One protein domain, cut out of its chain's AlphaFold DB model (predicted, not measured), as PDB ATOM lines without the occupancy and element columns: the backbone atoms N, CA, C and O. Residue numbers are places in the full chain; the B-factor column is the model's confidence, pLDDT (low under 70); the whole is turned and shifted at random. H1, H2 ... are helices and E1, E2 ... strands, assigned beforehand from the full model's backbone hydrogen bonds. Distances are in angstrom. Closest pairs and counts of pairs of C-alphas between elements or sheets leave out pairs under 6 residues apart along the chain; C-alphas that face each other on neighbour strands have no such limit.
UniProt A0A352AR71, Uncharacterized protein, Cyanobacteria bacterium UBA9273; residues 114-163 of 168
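This is residues 114 to 163 of the 168 residues of an uncharacterized protein of Cyanobacteria bacterium UBA9273 (UniProt A0A352AR71). A loose rod: a long antiparallel hairpin, E1 and E2, with one helix, H1, folded back over one face of it and set off by a gap. The hairpin's long turn lies toward one end of the rod and residues 114 to 119 at the other. The 50 printed residues hold E1, E2 and H1 in that order, mixed in class, with 23 residues in named elements. The radius of gyration of the C-alphas is 12.8 A and the spans are 43 by 19 by 17 A.

E1, residues 120 to 124, and E2, residues 137 to 141, form an antiparallel hairpin at 160 degrees; N 123 and O 138 are 2.8 A apart, within hydrogen-bond range. In the turn, residues 128 to 129 pair antiparallel with 132 to 133. The closest C-alphas of E1 and H1, residues 149 to 161, are those of Val 122 and Val 155, 7.9 A apart. In H1 every O i to N i+4 pair is within hydrogen-bond range.

E1 begins at C-alpha 120 (169.765, 121.856, 141.895) and measures 13.6 A, E2 13.3 A. H1 measures 18.6 A and ends at C-alpha 161 (161.259, 109.583, 130.837).

The C-alphas farthest apart, of Pro 114 and Asn 130, are 43.1 A apart. E1 to E2 is a long link. The printed part has no cut, and no printed residue is under 70 in pLDDT.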
ATOM      1  N   PRO A 114     165.104 139.656 145.021       96.88
ATOM      2  CA  PRO A 114     163.824 138.958 145.162       96.88
ATOM      3  C   PRO A 114     163.641 137.824 144.141       96.88
ATOM      4  O   PRO A 114     162.967 136.847 144.443       96.88
ATOM      5  N   ASP A 115     164.265 137.933 142.964       96.88
ATOM      6  CA  ASP A 115     164.106 137.002 141.837       96.88
ATOM      7  C   ASP A 115     165.123 135.841 141.851       96.88
ATOM      8  O   ASP A 115     165.366 135.197 140.829       96.88
ATOM      9  N   HIS A 116     165.782 135.590 142.989       95.06
ATOM     10  CA  HIS A 116     166.810 134.554 143.084       95.06
ATOM     11  C   HIS A 116     166.204 133.150 143.122       95.06
ATOM     12  O   HIS A 116     165.424 132.814 144.012       95.06
ATOM     13  N   LEU A 117     166.642 132.316 142.182       93.44
ATOM     14  CA  LEU A 117     166.366 130.888 142.159       93.44
ATOM     15  C   LEU A 117     167.620 130.130 142.594       93.44
ATOM     16  O   LEU A 117     168.716 130.394 142.093       93.44
ATOM     17  N   PHE A 118     167.447 129.173 143.502       94.00
ATOM     18  CA  PHE A 118     168.470 128.177 143.787       94.00
ATOM     19  C   PHE A 118     168.417 127.094 142.706       94.00
ATOM     20  O   PHE A 118     167.349 126.591 142.367       94.00
ATOM     21  N   GLU A 119     169.572 126.725 142.164       91.94
ATOM     22  CA  GLU A 119     169.692 125.621 141.213       91.94
ATOM     23  C   GLU A 119     170.027 124.315 141.943       91.94
ATOM     24  O   GLU A 119     170.921 124.281 142.798       91.94
ATOM     25  N   THR A 120     169.358 123.226 141.560       92.12
ATOM     26  CA  THR A 120     169.765 121.856 141.895       92.12
ATOM     27  C   THR A 120     169.987 121.087 140.599       92.12
ATOM     28  O   THR A 120     169.048 120.739 139.887       92.12
ATOM     29  N   LEU A 121     171.258 120.864 140.263       91.38
ATOM     30  CA  LEU A 121     171.680 120.288 138.990       91.38
ATOM     31  C   LEU A 121     171.793 118.765 139.092       91.38
ATOM     32  O   LEU A 121     172.395 118.241 140.029       91.38
ATOM     33  N   VAL A 122     171.260 118.056 138.097       91.50
ATOM     34  CA  VAL A 122     171.376 116.597 137.956       91.50
ATOM     35  C   VAL A 122     172.245 116.303 136.738       91.50
ATOM     36  O   VAL A 122     171.973 116.784 135.641       91.50
ATOM     37  N   SER A 123     173.315 115.539 136.936       92.19
ATOM     38  CA  SER A 123     174.369 115.318 135.941       92.19
ATOM     39  C   SER A 123     174.897 113.880 135.975       92.19
ATOM     40  O   SER A 123     174.550 113.100 136.864       92.19
ATOM     41  N   ALA A 124     175.711 113.510 134.988       93.50
ATOM     42  CA  ALA A 124     176.208 112.152 134.789       93.50
ATOM     43  C   ALA A 124     177.711 112.164 134.474       93.50
ATOM     44  O   ALA A 124     178.153 112.967 133.653       93.50
ATOM     45  N   THR A 125     178.496 111.265 135.080       95.44
ATOM     46  CA  THR A 125     179.958 111.189 134.845       95.44
ATOM     47  C   THR A 125     180.359 110.335 133.633       95.44
ATOM     48  O   THR A 125     181.541 110.247 133.308       95.44
ATOM     49  N   GLY A 126     179.391 109.739 132.926       92.81
ATOM     50  CA  GLY A 126     179.618 108.911 131.739       92.81
ATOM     51  C   GLY A 126     178.386 108.801 130.826       92.81
ATOM     52  O   GLY A 126     177.327 109.341 131.152       92.81
ATOM     53  N   PRO A 127     178.503 108.128 129.665       92.06
ATOM     54  CA  PRO A 127     177.427 108.026 128.679       92.06
ATOM     55  C   PRO A 127     176.281 107.114 129.141       92.06
ATOM     56  O   PRO A 127     176.458 106.235 129.983       92.06
ATOM     57  N   ILE A 128     175.102 107.280 128.538       90.88
ATOM     58  CA  ILE A 128     173.962 106.367 128.693       90.88
ATOM     59  C   ILE A 128     173.948 105.423 127.486       90.88
ATOM     60  O   ILE A 128     173.765 105.857 126.352       90.88
ATOM     61  N   GLU A 129     174.131 104.125 127.722       92.06
ATOM     62  CA  GLU A 129     174.175 103.094 126.680       92.06
ATOM     63  C   GLU A 129     173.046 102.084 126.882       92.06
ATOM     64  O   GLU A 129     172.973 101.441 127.930       92.06
ATOM     65  N   ASN A 130     172.184 101.904 125.875       88.25
ATOM     66  CA  ASN A 130     171.020 101.004 125.943       88.25
ATOM     67  C   ASN A 130     170.156 101.248 127.199       88.25
ATOM     68  O   ASN A 130     169.732 100.310 127.869       88.25
ATOM     69  N   GLY A 131     169.961 102.524 127.548       87.31
ATOM     70  CA  GLY A 131     169.228 102.944 128.741       87.31
ATOM     71  C   GLY A 131     169.959 102.723 130.070       87.31
ATOM     72  O   GLY A 131     169.335 102.861 131.115       87.31
ATOM     73  N   VAL A 132     171.254 102.389 130.085       89.50
ATOM     74  CA  VAL A 132     172.045 102.211 131.318       89.50
ATOM     75  C   VAL A 132     173.192 103.218 131.364       89.50
ATOM     76  O   VAL A 132     174.043 103.244 130.473       89.50
ATOM     77  N   LEU A 133     173.240 104.024 132.426       92.06
ATOM     78  CA  LEU A 133     174.329 104.966 132.690       92.06
ATOM     79  C   LEU A 133     175.659 104.228 132.946       92.06
ATOM     80  O   LEU A 133     175.714 103.278 133.729       92.06
ATOM     81  N   LYS A 134     176.735 104.672 132.289       94.19
ATOM     82  CA  LYS A 134     178.107 104.144 132.401       94.19
ATOM     83  C   LYS A 134     178.992 105.054 133.253       94.19
ATOM     84  O   LYS A 134     180.043 105.509 132.815       94.19
ATOM     85  N   GLY A 135     178.525 105.325 134.464       92.94
ATOM     86  CA  GLY A 135     179.152 106.210 135.437       92.94
ATOM     87  C   GLY A 135     178.205 106.477 136.603       92.94
ATOM     88  O   GLY A 135     177.230 105.750 136.806       92.94
ATOM     89  N   ASP A 136     178.478 107.547 137.330       94.19
ATOM     90  CA  ASP A 136     177.713 107.997 138.486       94.19
ATOM     91  C   ASP A 136     176.671 109.039 138.081       94.19
ATOM     92  O   ASP A 136     176.916 109.889 137.217       94.19
ATOM     93  N   LEU A 137     175.515 108.998 138.744       92.56
ATOM     94  CA  LEU A 137     174.534 110.079 138.735       92.56
ATOM     95  C   LEU A 137     174.893 111.051 139.866       92.56
ATOM     96  O   LEU A 137     174.925 110.658 141.032       92.56
ATOM     97  N   VAL A 138     175.143 112.314 139.529       93.50
ATOM     98  CA  VAL A 138     175.592 113.344 140.473       93.50
ATOM     99  C   VAL A 138     174.529 114.430 140.593       93.50
ATOM    100  O   VAL A 138     174.194 115.092 139.608       93.50
ATOM    101  N   ILE A 139     174.028 114.629 141.813       91.56
ATOM    102  CA  ILE A 139     173.120 115.723 142.174       91.56
ATOM    103  C   ILE A 139     173.938 116.800 142.896       91.56
ATOM    104  O   ILE A 139     174.674 116.497 143.834       91.56
ATOM    105  N   SER A 140     173.843 118.049 142.446       93.50
ATOM    106  CA  SER A 140     174.572 119.205 142.983       93.50
ATOM    107  C   SER A 140     173.599 120.338 143.297       93.50
ATOM    108  O   SER A 140     173.175 121.063 142.399       93.50
ATOM    109  N   GLY A 141     173.227 120.475 144.571       90.62
ATOM    110  CA  GLY A 141     172.378 121.563 145.063       90.62
ATOM    111  C   GLY A 141     173.188 122.802 145.450       90.62
ATOM    112  O   GLY A 141     174.228 122.690 146.096       90.62
ATOM    113  N   SER A 142     172.688 123.989 145.103       89.19
ATOM    114  CA  SER A 142     173.307 125.288 145.433       89.19
ATOM    115  C   SER A 142     172.880 125.882 146.789       89.19
ATOM    116  O   SER A 142     173.252 127.009 147.113       89.19
ATOM    117  N   GLY A 143     172.132 125.124 147.599       89.44
ATOM    118  CA  GLY A 143     171.560 125.579 148.875       89.44
ATOM    119  C   GLY A 143     170.039 125.765 148.862       89.44
ATOM    120  O   GLY A 143     169.515 126.422 149.758       89.44
ATOM    121  N   ASP A 144     169.355 125.195 147.867       91.44
ATOM    122  CA  ASP A 144     167.897 125.199 147.728       91.44
ATOM    123  C   ASP A 144     167.187 124.694 149.006       91.44
ATOM    124  O   ASP A 144     167.325 123.517 149.356       91.44
ATOM    125  N   PRO A 145     166.425 125.549 149.719       85.94
ATOM    126  CA  PRO A 145     165.699 125.155 150.923       85.94
ATOM    127  C   PRO A 145     164.391 124.404 150.622       85.94
ATOM    128  O   PRO A 145     163.720 123.986 151.565       85.94
ATOM    129  N   LEU A 146     164.009 124.269 149.346       89.12
ATOM    130  CA  LEU A 146     162.792 123.593 148.891       89.12
ATOM    131  C   LEU A 146     163.065 122.255 148.189       89.12
ATOM    132  O   LEU A 146     162.108 121.579 147.836       89.12
ATOM    133  N   PHE A 147     164.324 121.834 148.024       89.94
ATOM    134  CA  PHE A 147     164.637 120.503 147.495       89.94
ATOM    135  C   PHE A 147     164.384 119.426 148.565       89.94
ATOM    136  O   PHE A 147     165.261 119.114 149.376       89.94
ATOM    137  N   VAL A 148     163.169 118.876 148.583       90.06
ATOM    138  CA  VAL A 148     162.729 117.836 149.520       90.06
ATOM    139  C   VAL A 148     162.511 116.496 148.794       90.06
ATOM    140  O   VAL A 148     163.150 116.209 147.776       90.06
ATOM    141  N   TRP A 149     161.741 115.571 149.379       88.81
ATOM    142  CA  TRP A 149     161.657 114.194 148.869       88.81
ATOM    143  C   TRP A 149     160.752 114.096 147.630       88.81
ATOM    144  O   TRP A 149     160.949 113.220 146.787       88.81
ATOM    145  N   GLU A 150     159.815 115.031 147.487       89.50
ATOM    146  CA  GLU A 150     158.959 115.238 146.327       89.50
ATOM    147  C   GLU A 150     159.780 115.586 145.065       89.50
ATOM    148  O   GLU A 150     159.613 114.946 144.023       89.50
ATOM    149  N   GLU A 151     160.741 116.512 145.158       87.00
ATOM    150  CA  GLU A 151     161.632 116.898 144.053       87.00
ATOM    151  C   GLU A 151     162.590 115.758 143.689       87.00
ATOM    152  O   GLU A 151     162.821 115.489 142.508       87.00
ATOM    153  N   ALA A 152     163.096 115.018 144.681       85.75
ATOM    154  CA  ALA A 152     163.906 113.824 144.441       85.75
ATOM    155  C   ALA A 152     163.124 112.730 143.677       85.75
ATOM    156  O   ALA A 152     163.680 112.055 142.804       85.75
ATOM    157  N   ILE A 153     161.819 112.586 143.942       87.56
ATOM    158  CA  ILE A 153     160.924 111.719 143.162       87.56
ATOM    159  C   ILE A 153     160.716 112.273 141.743       87.56
ATOM    160  O   ILE A 153     160.784 111.503 140.780       87.56
ATOM    161  N   ALA A 154     160.522 113.585 141.581       86.69
ATOM    162  CA  ALA A 154     160.378 114.221 140.267       86.69
ATOM    163  C   ALA A 154     161.634 114.048 139.385       86.69
ATOM    164  O   ALA A 154     161.520 113.755 138.189       86.69
ATOM    165  N   VAL A 155     162.834 114.132 139.973       87.44
ATOM    166  CA  VAL A 155     164.107 113.806 139.305       87.44
ATOM    167  C   VAL A 155     164.122 112.352 138.823       87.44
ATOM    168  O   VAL A 155     164.439 112.096 137.661       87.44
ATOM    169  N   ASN A 156     163.723 111.393 139.665       86.69
ATOM    170  CA  ASN A 156     163.662 109.981 139.277       86.69
ATOM    171  C   ASN A 156     162.660 109.720 138.132       86.69
ATOM    172  O   ASN A 156     162.970 108.972 137.204       86.69
ATOM    173  N   PHE A 157     161.489 110.369 138.141       85.75
ATOM    174  CA  PHE A 157     160.548 110.301 137.015       85.75
ATOM    175  C   PHE A 157     161.129 110.915 135.734       85.75
ATOM    176  O   PHE A 157     160.971 110.341 134.658       85.75
ATOM    177  N   SER A 158     161.847 112.034 135.840       84.75
ATOM    178  CA  SER A 158     162.503 112.681 134.694       84.75
ATOM    179  C   SER A 158     163.566 111.776 134.058       84.75
ATOM    180  O   SER A 158     163.619 111.660 132.835       84.75
ATOM    181  N   LEU A 159     164.362 111.076 134.874       86.12
ATOM    182  CA  LEU A 159     165.349 110.090 134.414       86.12
ATOM    183  C   LEU A 159     164.692 108.890 133.711       86.12
ATOM    184  O   LEU A 159     165.164 108.444 132.667       86.12
ATOM    185  N   PHE A 160     163.567 108.397 134.235       81.19
ATOM    186  CA  PHE A 160     162.804 107.334 133.577       81.19
ATOM    187  C   PHE A 160     162.249 107.782 132.212       81.19
ATOM    188  O   PHE A 160     162.342 107.041 131.233       81.19
ATOM    189  N   LEU A 161     161.736 109.015 132.106       80.25
ATOM    190  CA  LEU A 161     161.259 109.583 130.837       80.25
ATOM    191  C   LEU A 161     162.393 109.778 129.813       80.25
ATOM    192  O   LEU A 161     162.184 109.545 128.621       80.25
ATOM    193  N   THR A 162     163.616 110.096 130.250       80.75
ATOM    194  CA  THR A 162     164.817 110.090 129.387       80.75
ATOM    195  C   THR A 162     165.376 108.684 129.114       80.75
ATOM    196  O   THR A 162     166.475 108.547 128.582       80.75
ATOM    197  N   HIS A 163     164.594 107.636 129.406       80.00
ATOM    198  CA  HIS A 163     164.908 106.223 129.170       80.00
ATOM    199  C   HIS A 163     166.146 105.724 129.943       80.00
ATOM    200  O   HIS A 163     166.763 104.727 129.562       80.00
TER     201      HIS A 163